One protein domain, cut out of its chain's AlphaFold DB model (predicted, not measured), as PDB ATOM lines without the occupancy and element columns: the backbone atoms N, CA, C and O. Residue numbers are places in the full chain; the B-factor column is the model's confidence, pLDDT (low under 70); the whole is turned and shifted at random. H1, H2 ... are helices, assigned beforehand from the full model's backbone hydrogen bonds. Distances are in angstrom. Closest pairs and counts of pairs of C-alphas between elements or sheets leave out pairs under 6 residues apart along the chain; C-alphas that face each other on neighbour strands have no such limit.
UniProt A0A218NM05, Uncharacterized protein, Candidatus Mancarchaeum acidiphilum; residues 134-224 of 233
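Overview. This is residues 134 to 224 of the 233 residues of an uncharacterized protein of Candidatus Mancarchaeum acidiphilum (UniProt A0A218NM05). Three long helices make a loosely joined up-and-down bundle: H2 and H4 lie side by side as a pair, and H3, the longest, runs against both at a steeper angle. The short H1 packs on the side of H3 away from that pair, and a long link leads from it past H3 to H2; residues 195 to 200 and 202 to 207 stick out at one end. The printed part has 91 residues with four named helices, H1 to H4 along the chain, and no named strand; the class is all helix. The whole is compact, with a radius of gyration of the C-alphas of 13.6 A, yet elongated, spanning 42 by 26 by 21 A.

Along the chain. H1 is residues 134 to 138, with C-alpha 134 at (33.721, 42.614, -32.823). H2, residues 152 to 167, measures 22.3 A from first to last C-alpha. H3, residues 173 to 196, measures 34.6 A and begins with C-alpha 173 at (23.193, 49.932, -43.152). H4, residues 206 to 224, measures 26.8 A and ends with C-alpha 224 at (36.764, 39.223, -46.851).

Arrangement. H1 touches H3 at residues 177 to 185 of H3 alone; the closest C-alphas, of Val 137 and Gln 181, are 6.6 A apart. H1 is apart from H2 and H4. H2 and H3 are close but not clearly touching, their closest C-alphas, of Ile 162 and Val 179, being 7.3 A apart; they run opposite ways at a steep tilt of 39 degrees. H2 touches H4, the same way at a shallow tilt of 23 degrees, closest at the C-alphas of Ile 156 and Arg 215, 5.2 A. H3 and H4 form a helical hairpin, opposite ways at a steep tilt of 39 degrees; residues 183 to 190 touch residues 216 to 223, closest at the C-alphas of Ile 183 and Ile 219, 6.3 A. In H1, H2, H3 and H4 every O i to N i+4 pair is within hydrogen-bond range.

Size, cuts and confidence. The farthest C-alphas, of Asp 172 and Lys 203, are 42.4 A apart. The printed part has no cut. The link from H1 to H2 is long, 13 residues. Mean pLDDT of the printed part is 89.2; residues 197 to 202 are under 70.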
ATOM      1  N   LYS A 134      33.460  43.423 -34.029       84.94
ATOM      2  CA  LYS A 134      33.721  42.614 -32.823       84.94
ATOM      3  C   LYS A 134      32.532  42.557 -31.861       84.94
ATOM      4  O   LYS A 134      32.335  41.531 -31.215       84.94
ATOM      5  N   ASP A 135      31.777  43.644 -31.736       86.50
ATOM      6  CA  ASP A 135      30.611  43.705 -30.851       86.50
ATOM      7  C   ASP A 135      29.406  43.033 -31.507       86.50
ATOM      8  O   ASP A 135      28.650  42.343 -30.826       86.50
ATOM      9  N   LEU A 136      29.271  43.186 -32.827       86.94
ATOM     10  CA  LEU A 136      28.232  42.535 -33.614       86.94
ATOM     11  C   LEU A 136      28.345  41.010 -33.526       86.94
ATOM     12  O   LEU A 136      27.393  40.346 -33.130       86.94
ATOM     13  N   VAL A 137      29.535  40.464 -33.798       84.12
ATOM     14  CA  VAL A 137      29.780  39.012 -33.799       84.12
ATOM     15  C   VAL A 137      29.540  38.383 -32.421       84.12
ATOM     16  O   VAL A 137      29.068  37.252 -32.327       84.12
ATOM     17  N   LYS A 138      29.811  39.112 -31.331       84.00
ATOM     18  CA  LYS A 138      29.550  38.637 -29.959       84.00
ATOM     19  C   LYS A 138      28.065  38.561 -29.605       84.00
ATOM     20  O   LYS A 138      27.717  37.824 -28.688       84.00
ATOM     21  N   LYS A 139      27.223  39.348 -30.276       86.06
ATOM     22  CA  LYS A 139      25.788  39.485 -29.990       86.06
ATOM     23  C   LYS A 139      24.899  38.676 -30.933       86.06
ATOM     24  O   LYS A 139      23.685  38.813 -30.853       86.06
ATOM     25  N   ILE A 140      25.481  37.869 -31.821       87.38
ATOM     26  CA  ILE A 140      24.715  37.018 -32.733       87.38
ATOM     27  C   ILE A 140      23.840  36.069 -31.909       87.38
ATOM     28  O   ILE A 140      24.360  35.261 -31.133       87.38
ATOM     29  N   ASN A 141      22.525  36.171 -32.097       87.00
ATOM     30  CA  ASN A 141      21.583  35.154 -31.658       87.00
ATOM     31  C   ASN A 141      21.475  34.099 -32.762       87.00
ATOM     32  O   ASN A 141      21.027  34.408 -33.858       87.00
ATOM     33  N   TYR A 142      21.924  32.875 -32.491       84.19
ATOM     34  CA  TYR A 142      22.003  31.820 -33.507       84.19
ATOM     35  C   TYR A 142      20.639  31.248 -33.885       84.19
ATOM     36  O   TYR A 142      20.498  30.742 -34.993       84.19
ATOM     37  N   ASP A 143      19.660  31.351 -32.987       85.25
ATOM     38  CA  ASP A 143      18.314  30.815 -33.202       85.25
ATOM     39  C   ASP A 143      17.498  31.674 -34.181       85.25
ATOM     40  O   ASP A 143      16.557  31.181 -34.797       85.25
ATOM     41  N   ASP A 144      17.890  32.940 -34.362       86.44
ATOM     42  CA  ASP A 144      17.233  33.882 -35.273       86.44
ATOM     43  C   ASP A 144      17.836  33.851 -36.691       86.44
ATOM     44  O   ASP A 144      17.354  34.553 -37.580       86.44
ATOM     45  N   LEU A 145      18.903  33.071 -36.909       90.25
ATOM     46  CA  LEU A 145      19.600  33.026 -38.191       90.25
ATOM     47  C   LEU A 145      18.910  32.091 -39.176       90.25
ATOM     48  O   LEU A 145      18.620  30.930 -38.874       90.25
ATOM     49  N   VAL A 146      18.746  32.570 -40.402       93.00
ATOM     50  CA  VAL A 146      18.099  31.812 -41.470       93.00
ATOM     51  C   VAL A 146      19.104  30.921 -42.184       93.00
ATOM     52  O   VAL A 146      18.822  29.733 -42.350       93.00
ATOM     53  N   LEU A 147      20.284  31.431 -42.568       92.50
ATOM     54  CA  LEU A 147      21.233  30.658 -43.385       92.50
ATOM     55  C   LEU A 147      21.597  29.304 -42.765       92.50
ATOM     56  O   LEU A 147      21.564  28.308 -43.486       92.50
ATOM     57  N   PRO A 148      21.908  29.197 -41.459       90.19
ATOM     58  CA  PRO A 148      22.302  27.917 -40.885       90.19
ATOM     59  C   PRO A 148      21.198  26.857 -40.880       90.19
ATOM     60  O   PRO A 148      21.506  25.671 -40.796       90.19
ATOM     61  N   SER A 149      19.931  27.273 -40.967       90.56
ATOM     62  CA  SER A 149      18.784  26.360 -41.024       90.56
ATOM     63  C   SER A 149      18.568  25.748 -42.413       90.56
ATOM     64  O   SER A 149      17.867  24.744 -42.542       90.56
ATOM     65  N   LEU A 150      19.177  26.331 -43.451       92.31
ATOM     66  CA  LEU A 150      19.021  25.891 -44.833       92.31
ATOM     67  C   LEU A 150      19.877  24.650 -45.147       92.31
ATOM     68  O   LEU A 150      20.930  24.456 -44.533       92.31
ATOM     69  N   PRO A 151      19.495  23.839 -46.151       93.31
ATOM     70  CA  PRO A 151      20.364  22.811 -46.729       93.31
ATOM     71  C   PRO A 151      21.686  23.390 -47.259       93.31
ATOM     72  O   PRO A 151      21.730  24.533 -47.701       93.31
ATOM     73  N   ILE A 152      22.769  22.600 -47.300       92.00
ATOM     74  CA  ILE A 152      24.104  23.081 -47.729       92.00
ATOM     75  C   ILE A 152      24.087  23.689 -49.146       92.00
ATOM     76  O   ILE A 152      24.753  24.694 -49.389       92.00
ATOM     77  N   SER A 153      23.324  23.117 -50.083       91.94
ATOM     78  CA  SER A 153      23.166  23.663 -51.443       91.94
ATOM     79  C   SER A 153      22.564  25.067 -51.444       91.94
ATOM     80  O   SER A 153      22.999  25.949 -52.192       91.94
ATOM     81  N   ASP A 154      21.583  25.279 -50.574       95.75
ATOM     82  CA  ASP A 154      20.839  26.525 -50.463       95.75
ATOM     83  C   ASP A 154      21.669  27.546 -49.690       95.75
ATOM     84  O   ASP A 154      21.769  28.689 -50.117       95.75
ATOM     85  N   GLN A 155      22.394  27.113 -48.650       95.25
ATOM     86  CA  GLN A 155      23.419  27.918 -47.983       95.25
ATOM     87  C   GLN A 155      24.413  28.484 -49.002       95.25
ATOM     88  O   GLN A 155      24.639  29.690 -49.035       95.25
ATOM     89  N   ILE A 156      24.981  27.642 -49.873       96.38
ATOM     90  CA  ILE A 156      25.918  28.086 -50.919       96.38
ATOM     91  C   ILE A 156      25.250  29.093 -51.864       96.38
ATOM     92  O   ILE A 156      25.850  30.114 -52.207       96.38
ATOM     93  N   SER A 157      24.021  28.811 -52.296       96.75
ATOM     94  CA  SER A 157      23.283  29.662 -53.235       96.75
ATOM     95  C   SER A 157      22.971  31.037 -52.643       96.75
ATOM     96  O   SER A 157      23.238  32.053 -53.287       96.75
ATOM     97  N   GLU A 158      22.481  31.087 -51.406       97.75
ATOM     98  CA  GLU A 158      22.184  32.341 -50.715       97.75
ATOM     99  C   GLU A 158      23.462  33.112 -50.361       97.75
ATOM    100  O   GLU A 158      23.511  34.324 -50.565       97.75
ATOM    101  N   ILE A 159      24.544  32.440 -49.946       97.69
ATOM    102  CA  ILE A 159      25.834  33.110 -49.709       97.69
ATOM    103  C   ILE A 159      26.382  33.718 -51.007       97.69
ATOM    104  O   ILE A 159      26.907  34.827 -50.977       97.69
ATOM    105  N   ASN A 160      26.233  33.053 -52.157       97.38
ATOM    106  CA  ASN A 160      26.627  33.645 -53.441       97.38
ATOM    107  C   ASN A 160      25.826  34.918 -53.746       97.38
ATOM    108  O   ASN A 160      26.422  35.934 -54.102       97.38
ATOM    109  N   ARG A 161      24.501  34.899 -53.545       97.38
ATOM    110  CA  ARG A 161      23.657  36.093 -53.727       97.38
ATOM    111  C   ARG A 161      24.055  37.220 -52.780       97.38
ATOM    112  O   ARG A 161      24.133  38.373 -53.200       97.38
ATOM    113  N   ILE A 162      24.347  36.889 -51.525       97.12
ATOM    114  CA  ILE A 162      24.853  37.840 -50.534       97.12
ATOM    115  C   ILE A 162      26.190  38.428 -50.993       97.12
ATOM    116  O   ILE A 162      26.344  39.646 -50.995       97.12
ATOM    117  N   ASN A 163      27.143  37.602 -51.429       97.25
ATOM    118  CA  ASN A 163      28.452  38.061 -51.895       97.25
ATOM    119  C   ASN A 163      28.333  38.982 -53.113       97.25
ATOM    120  O   ASN A 163      29.023  40.000 -53.186       97.25
ATOM    121  N   ASP A 164      27.438  38.668 -54.046       95.75
ATOM    122  CA  ASP A 164      27.155  39.534 -55.189       95.75
ATOM    123  C   ASP A 164      26.500  40.846 -54.750       95.75
ATOM    124  O   ASP A 164      26.859  41.912 -55.253       95.75
ATOM    125  N   GLY A 165      25.611  40.810 -53.759       94.56
ATOM    126  CA  GLY A 165      25.060  42.021 -53.160       94.56
ATOM    127  C   GLY A 165      26.115  42.892 -52.470       94.56
ATOM    128  O   GLY A 165      26.128  44.110 -52.657       94.56
ATOM    129  N   LEU A 166      27.051  42.274 -51.741       94.00
ATOM    130  CA  LEU A 166      28.163  42.958 -51.075       94.00
ATOM    131  C   LEU A 166      29.096  43.623 -52.095       94.00
ATOM    132  O   LEU A 166      29.452  44.785 -51.934       94.00
ATOM    133  N   ARG A 167      29.450  42.927 -53.184       94.75
ATOM    134  CA  ARG A 167      30.267  43.493 -54.278       94.75
ATOM    135  C   ARG A 167      29.622  44.710 -54.928       94.75
ATOM    136  O   ARG A 167      30.318  45.657 -55.285       94.75
ATOM    137  N   ASN A 168      28.308  44.650 -55.107       92.50
ATOM    138  CA  ASN A 168      27.535  45.679 -55.789       92.50
ATOM    139  C   ASN A 168      27.030  46.778 -54.837       92.50
ATOM    140  O   ASN A 168      26.317  47.670 -55.288       92.50
ATOM    141  N   ASN A 169      27.396  46.735 -53.547       90.31
ATOM    142  CA  ASN A 169      26.965  47.681 -52.510       90.31
ATOM    143  C   ASN A 169      25.437  47.900 -52.478       90.31
ATOM    144  O   ASN A 169      24.973  49.027 -52.319       90.31
ATOM    145  N   ILE A 170      24.645  46.832 -52.646       92.25
ATOM    146  CA  ILE A 170      23.172  46.942 -52.720       92.25
ATOM    147  C   ILE A 170      22.491  47.000 -51.348       92.25
ATOM    148  O   ILE A 170      21.300  47.287 -51.269       92.25
ATOM    149  N   PHE A 171      23.222  46.684 -50.277       91.31
ATOM    150  CA  PHE A 171      22.694  46.656 -48.917       91.31
ATOM    151  C   PHE A 171      22.846  48.024 -48.255       91.31
ATOM    152  O   PHE A 171      23.937  48.598 -48.238       91.31
ATOM    153  N   ASP A 172      21.762  48.519 -47.663       90.56
ATOM    154  CA  ASP A 172      21.835  49.639 -46.728       90.56
ATOM    155  C   ASP A 172      22.430  49.204 -45.376       90.56
ATOM    156  O   ASP A 172      22.780  48.042 -45.166       90.56
ATOM    157  N   HIS A 173      22.576  50.160 -44.458       88.88
ATOM    158  CA  HIS A 173      23.193  49.932 -43.152       88.88
ATOM    159  C   HIS A 173      22.514  48.813 -42.349       88.88
ATOM    160  O   HIS A 173      23.201  47.948 -41.803       88.88
ATOM    161  N   ASP A 174      21.182  48.808 -42.295       88.81
ATOM    162  CA  ASP A 174      20.421  47.871 -41.469       88.81
ATOM    163  C   ASP A 174      20.461  46.464 -42.070       88.81
ATOM    164  O   ASP A 174      20.739  45.486 -41.367       88.81
ATOM    165  N   HIS A 175      20.290  46.352 -43.390       92.00
ATOM    166  CA  HIS A 175      20.430  45.078 -44.091       92.00
ATOM    167  C   HIS A 175      21.856  44.530 -43.997       92.00
ATOM    168  O   HIS A 175      22.047  43.323 -43.838       92.00
ATOM    169  N   LEU A 176      22.868  45.398 -44.042       92.06
ATOM    170  CA  LEU A 176      24.263  44.990 -43.930       92.06
ATOM    171  C   LEU A 176      24.568  44.379 -42.555       92.06
ATOM    172  O   LEU A 176      25.311  43.402 -42.478       92.06
ATOM    173  N   ILE A 177      23.965  44.893 -41.479       90.94
ATOM    174  CA  ILE A 177      24.086  44.306 -40.138       90.94
ATOM    175  C   ILE A 177      23.553  42.867 -40.126       90.94
ATOM    176  O   ILE A 177      24.238  41.979 -39.614       90.94
ATOM    177  N   ILE A 178      22.381  42.627 -40.719       92.38
ATOM    178  CA  ILE A 178      21.777  41.286 -40.811       92.38
ATOM    179  C   ILE A 178      22.679  40.360 -41.632       92.38
ATOM    180  O   ILE A 178      23.044  39.280 -41.173       92.38
ATOM    181  N   VAL A 179      23.120  40.813 -42.808       94.62
ATOM    182  CA  VAL A 179      24.038  40.063 -43.679       94.62
ATOM    183  C   VAL A 179      25.321  39.673 -42.940       94.62
ATOM    184  O   VAL A 179      25.775  38.532 -43.029       94.62
ATOM    185  N   MET A 180      25.901  40.595 -42.171       93.81
ATOM    186  CA  MET A 180      27.083  40.305 -41.362       93.81
ATOM    187  C   MET A 180      26.786  39.260 -40.279       93.81
ATOM    188  O   MET A 180      27.587  38.346 -40.089       93.81
ATOM    189  N   GLN A 181      25.655  39.359 -39.578       93.81
ATOM    190  CA  GLN A 181      25.272  38.363 -38.569       93.81
ATOM    191  C   GLN A 181      25.109  36.970 -39.180       93.81
ATOM    192  O   GLN A 181      25.632  36.008 -38.622       93.81
ATOM    193  N   GLU A 182      24.471  36.873 -40.342       95.12
ATOM    194  CA  GLU A 182      24.269  35.621 -41.074       95.12
ATOM    195  C   GLU A 182      25.603  34.984 -41.500       95.12
ATOM    196  O   GLU A 182      25.881  33.829 -41.163       95.12
ATOM    197  N   ILE A 183      26.487  35.748 -42.156       96.50
ATOM    198  CA  ILE A 183      27.790  35.248 -42.633       96.50
ATOM    199  C   ILE A 183      28.704  34.828 -41.472       96.50
ATOM    200  O   ILE A 183      29.321  33.758 -41.511       96.50
ATOM    201  N   TYR A 184      28.791  35.627 -40.406       94.75
ATOM    202  CA  TYR A 184      29.595  35.259 -39.233       94.75
ATOM    203  C   TYR A 184      28.947  34.148 -38.400       94.75
ATOM    204  O   TYR A 184      29.647  33.349 -37.769       94.75
ATOM    205  N   GLY A 185      27.619  34.071 -38.414       93.25
ATOM    206  CA  GLY A 185      26.848  33.026 -37.766       93.25
ATOM    207  C   GLY A 185      27.126  31.659 -38.378       93.25
ATOM    208  O   GLY A 185      27.577  30.747 -37.675       93.25
ATOM    209  N   ILE A 186      26.968  31.548 -39.699       94.00
ATOM    210  CA  ILE A 186      27.247  30.305 -40.424       94.00
ATOM    211  C   ILE A 186      28.732  29.930 -40.372       94.00
ATOM    212  O   ILE A 186      29.059  28.751 -40.236       94.00
ATOM    213  N   LYS A 187      29.647  30.912 -40.371       94.75
ATOM    214  CA  LYS A 187      31.083  30.660 -40.178       94.75
ATOM    215  C   LYS A 187      31.356  29.935 -38.863       94.75
ATOM    216  O   LYS A 187      32.066  28.931 -38.856       94.75
ATOM    217  N   ARG A 188      30.782  30.414 -37.757       91.56
ATOM    218  CA  ARG A 188      30.983  29.786 -36.444       91.56
ATOM    219  C   ARG A 188      30.414  28.371 -36.402       91.56
ATOM    220  O   ARG A 188      31.017  27.500 -35.778       91.56
ATOM    221  N   ILE A 189      29.272  28.145 -37.048       89.56
ATOM    222  CA  ILE A 189      28.665  26.814 -37.138       89.56
ATOM    223  C   ILE A 189      29.555  25.887 -37.965       89.56
ATOM    224  O   ILE A 189      29.879  24.810 -37.480       89.56
ATOM    225  N   SER A 190      30.057  26.334 -39.120       90.38
ATOM    226  CA  SER A 190      31.025  25.567 -39.918       90.38
ATOM    227  C   SER A 190      32.298  25.232 -39.128       90.38
ATOM    228  O   SER A 190      32.774  24.097 -39.155       90.38
ATOM    229  N   ASP A 191      32.837  26.177 -38.353       90.00
ATOM    230  CA  ASP A 191      34.023  25.926 -37.524       90.00
ATOM    231  C   ASP A 191      33.745  24.913 -36.405       90.00
ATOM    232  O   ASP A 191      34.581  24.048 -36.122       90.00
ATOM    233  N   LYS A 192      32.553  24.974 -35.801       86.44
ATOM    234  CA  LYS A 192      32.107  23.982 -34.821       86.44
ATOM    235  C   LYS A 192      31.924  22.610 -35.469       86.44
ATOM    236  O   LYS A 192      32.417  21.627 -34.931       86.44
ATOM    237  N   GLU A 193      31.292  22.546 -36.638       85.31
ATOM    238  CA  GLU A 193      31.149  21.318 -37.419       85.31
ATOM    239  C   GLU A 193      32.518  20.710 -37.725       85.31
ATOM    240  O   GLU A 193      32.712  19.526 -37.494       85.31
ATOM    241  N   LYS A 194      33.509  21.497 -38.151       83.69
ATOM    242  CA  LYS A 194      34.873  20.995 -38.395       83.69
ATOM    243  C   LYS A 194      35.531  20.420 -37.144       83.69
ATOM    244  O   LYS A 194      36.170  19.372 -37.224       83.69
ATOM    245  N   SER A 195      35.367  21.090 -36.006       80.88
ATOM    246  CA  SER A 195      35.862  20.614 -34.711       80.88
ATOM    247  C   SER A 195      35.180  19.301 -34.300       80.88
ATOM    248  O   SER A 195      35.850  18.330 -33.949       80.88
ATOM    249  N   ASP A 196      33.852  19.243 -34.400       75.50
ATOM    250  CA  ASP A 196      33.034  18.114 -33.941       75.50
ATOM    251  C   ASP A 196      33.100  16.913 -34.907       75.50
ATOM    252  O   ASP A 196      33.037  15.750 -34.492       75.50
ATOM    253  N   LEU A 197      33.265  17.173 -36.208       66.25
ATOM    254  CA  LEU A 197      33.422  16.163 -37.252       66.25
ATOM    255  C   LEU A 197      34.870  15.704 -37.447       66.25
ATOM    256  O   LEU A 197      35.084  14.876 -38.327       66.25
ATOM    257  N   GLY A 198      35.855  16.122 -36.646       65.38
ATOM    258  CA  GLY A 198      37.266  15.751 -36.859       65.38
ATOM    259  C   GLY A 198      37.507  14.257 -37.163       65.38
ATOM    260  O   GLY A 198      38.240  13.918 -38.088       65.38
ATOM    261  N   SER A 199      36.810  13.344 -36.473       57.44
ATOM    262  CA  SER A 199      36.860  11.889 -36.731       57.44
ATOM    263  C   SER A 199      35.768  11.349 -37.673       57.44
ATOM    264  O   SER A 199      35.845  10.202 -38.115       57.44
ATOM    265  N   LYS A 200      34.744  12.151 -37.987       62.75
ATOM    266  CA  LYS A 200      33.607  11.803 -38.861       62.75
ATOM    267  C   LYS A 200      33.765  12.320 -40.293       62.75
ATOM    268  O   LYS A 200      33.167  11.742 -41.192       62.75
ATOM    269  N   MET A 201      34.606  13.326 -40.534       63.56
ATOM    270  CA  MET A 201      34.911  13.844 -41.872       63.56
ATOM    271  C   MET A 201      35.539  12.779 -42.771       63.56
ATOM    272  O   MET A 201      35.296  12.766 -43.972       63.56
ATOM    273  N   SER A 202      36.303  11.843 -42.205       64.00
ATOM    274  CA  SER A 202      36.847  10.702 -42.953       64.00
ATOM    275  C   SER A 202      35.760   9.767 -43.494       64.00
ATOM    276  O   SER A 202      36.007   9.074 -44.478       64.00
ATOM    277  N   LYS A 203      34.563   9.776 -42.889       71.00
ATOM    278  CA  LYS A 203      33.407   8.962 -43.288       71.00
ATOM    279  C   LYS A 203      32.501   9.647 -44.311       71.00
ATOM    280  O   LYS A 203      31.645   8.969 -44.868       71.00
ATOM    281  N   LEU A 204      32.679  10.948 -44.542       79.19
ATOM    282  CA  LEU A 204      31.946  11.670 -45.578       79.19
ATOM    283  C   LEU A 204      32.424  11.237 -46.965       79.19
ATOM    284  O   LEU A 204      33.628  11.030 -47.189       79.19
ATOM    285  N   GLY A 205      31.477  11.145 -47.893       86.38
ATOM    286  CA  GLY A 205      31.769  10.953 -49.306       86.38
ATOM    287  C   GLY A 205      32.494  12.163 -49.900       86.38
ATOM    288  O   GLY A 205      32.425  13.277 -49.380       86.38
ATOM    289  N   ASP A 206      33.187  11.959 -51.020       84.88
ATOM    290  CA  ASP A 206      33.949  13.031 -51.677       84.88
ATOM    291  C   ASP A 206      33.049  14.189 -52.138       84.88
ATOM    292  O   ASP A 206      33.438  15.349 -52.039       84.88
ATOM    293  N   ALA A 207      31.815  13.887 -52.555       84.44
ATOM    294  CA  ALA A 207      30.823  14.894 -52.928       84.44
ATOM    295  C   ALA A 207      30.408  15.784 -51.740       84.44
ATOM    296  O   ALA A 207      30.338  17.003 -51.873       84.44
ATOM    297  N   GLU A 208      30.190  15.200 -50.559       83.81
ATOM    298  CA  GLU A 208      29.820  15.945 -49.348       83.81
ATOM    299  C   GLU A 208      30.972  16.838 -48.878       83.81
ATOM    300  O   GLU A 208      30.766  17.996 -48.517       83.81
ATOM    301  N   LYS A 209      32.209  16.329 -48.945       85.25
ATOM    302  CA  LYS A 209      33.412  17.126 -48.664       85.25
ATOM    303  C   LYS A 209      33.550  18.292 -49.637       85.25
ATOM    304  O   LYS A 209      33.863  19.398 -49.204       85.25
ATOM    305  N   ALA A 210      33.303  18.059 -50.927       87.50
ATOM    306  CA  ALA A 210      33.347  19.106 -51.939       87.50
ATOM    307  C   ALA A 210      32.291  20.192 -51.679       87.50
ATOM    308  O   ALA A 210      32.610  21.374 -51.767       87.50
ATOM    309  N   LEU A 211      31.069  19.812 -51.286       90.31
ATOM    310  CA  LEU A 211      30.011  20.762 -50.923       90.31
ATOM    311  C   LEU A 211      30.369  21.586 -49.682       90.31
ATOM    312  O   LEU A 211      30.241  22.809 -49.703       90.31
ATOM    313  N   LEU A 212      30.866  20.945 -48.622       90.94
ATOM    314  CA  LEU A 212      31.312  21.653 -47.418       90.94
ATOM    315  C   LEU A 212      32.470  22.610 -47.721       90.94
ATOM    316  O   LEU A 212      32.452  23.752 -47.267       90.94
ATOM    317  N   SER A 213      33.437  22.179 -48.537       91.88
ATOM    318  CA  SER A 213      34.539  23.036 -48.982       91.88
ATOM    319  C   SER A 213      34.026  24.232 -49.780       91.88
ATOM    320  O   SER A 213      34.399  25.363 -49.486       91.88
ATOM    321  N   ALA A 214      33.123  24.006 -50.738       94.00
ATOM    322  CA  ALA A 214      32.542  25.075 -51.542       94.00
ATOM    323  C   ALA A 214      31.792  26.090 -50.668       94.00
ATOM    324  O   ALA A 214      31.957  27.297 -50.847       94.00
ATOM    325  N   ARG A 215      31.018  25.622 -49.680       95.25
ATOM    326  CA  ARG A 215      30.377  26.491 -48.684       95.25
ATOM    327  C   ARG A 215      31.410  27.348 -47.958       95.25
ATOM    328  O   ARG A 215      31.244  28.561 -47.867       95.25
ATOM    329  N   ASP A 216      32.481  26.741 -47.464       95.38
ATOM    330  CA  ASP A 216      33.496  27.447 -46.683       95.38
ATOM    331  C   ASP A 216      34.283  28.476 -47.498       95.38
ATOM    332  O   ASP A 216      34.601  29.553 -46.980       95.38
ATOM    333  N   ASP A 217      34.547  28.182 -48.769       96.44
ATOM    334  CA  ASP A 217      35.157  29.127 -49.702       96.44
ATOM    335  C   ASP A 217      34.256  30.355 -49.883       96.44
ATOM    336  O   ASP A 217      34.725  31.495 -49.808       96.44
ATOM    337  N   LYS A 218      32.940  30.142 -50.023       96.75
ATOM    338  CA  LYS A 218      31.951  31.223 -50.161       96.75
ATOM    339  C   LYS A 218      31.749  32.040 -48.893       96.75
ATOM    340  O   LYS A 218      31.646  33.264 -48.980       96.75
ATOM    341  N   ILE A 219      31.773  31.402 -47.726       97.06
ATOM    342  CA  ILE A 219      31.782  32.102 -46.434       97.06
ATOM    343  C   ILE A 219      33.033  32.979 -46.321       97.06
ATOM    344  O   ILE A 219      32.947  34.148 -45.947       97.06
ATOM    345  N   SER A 220      34.202  32.429 -46.660       97.31
ATOM    346  CA  SER A 220      35.481  33.145 -46.569       97.31
ATOM    347  C   SER A 220      35.524  34.347 -47.514       97.31
ATOM    348  O   SER A 220      35.995  35.422 -47.145       97.31
ATOM    349  N   GLU A 221      34.984  34.187 -48.722       96.94
ATOM    350  CA  GLU A 221      34.777  35.267 -49.685       96.94
ATOM    351  C   GLU A 221      33.914  36.398 -49.094       96.94
ATOM    352  O   GLU A 221      34.337  37.556 -49.123       96.94
ATOM    353  N   GLY A 222      32.768  36.068 -48.488       96.44
ATOM    354  CA  GLY A 222      31.875  37.043 -47.852       96.44
ATOM    355  C   GLY A 222      32.518  37.780 -46.677       96.44
ATOM    356  O   GLY A 222      32.436  39.006 -46.594       96.44
ATOM    357  N   ILE A 223      33.242  37.062 -45.812       95.50
ATOM    358  CA  ILE A 223      34.004  37.656 -44.700       95.50
ATOM    359  C   ILE A 223      35.026  38.670 -45.217       95.50
ATOM    360  O   ILE A 223      35.119  39.774 -44.686       95.50
ATOM    361  N   ASN A 224      35.768  38.325 -46.271       95.06
ATOM    362  CA  ASN A 224      36.764  39.223 -46.851       95.06
ATOM    363  C   ASN A 224      36.131  40.482 -47.463       95.06
ATOM    364  O   ASN A 224      36.734  41.554 -47.416       95.06
TER     365      ASN A 224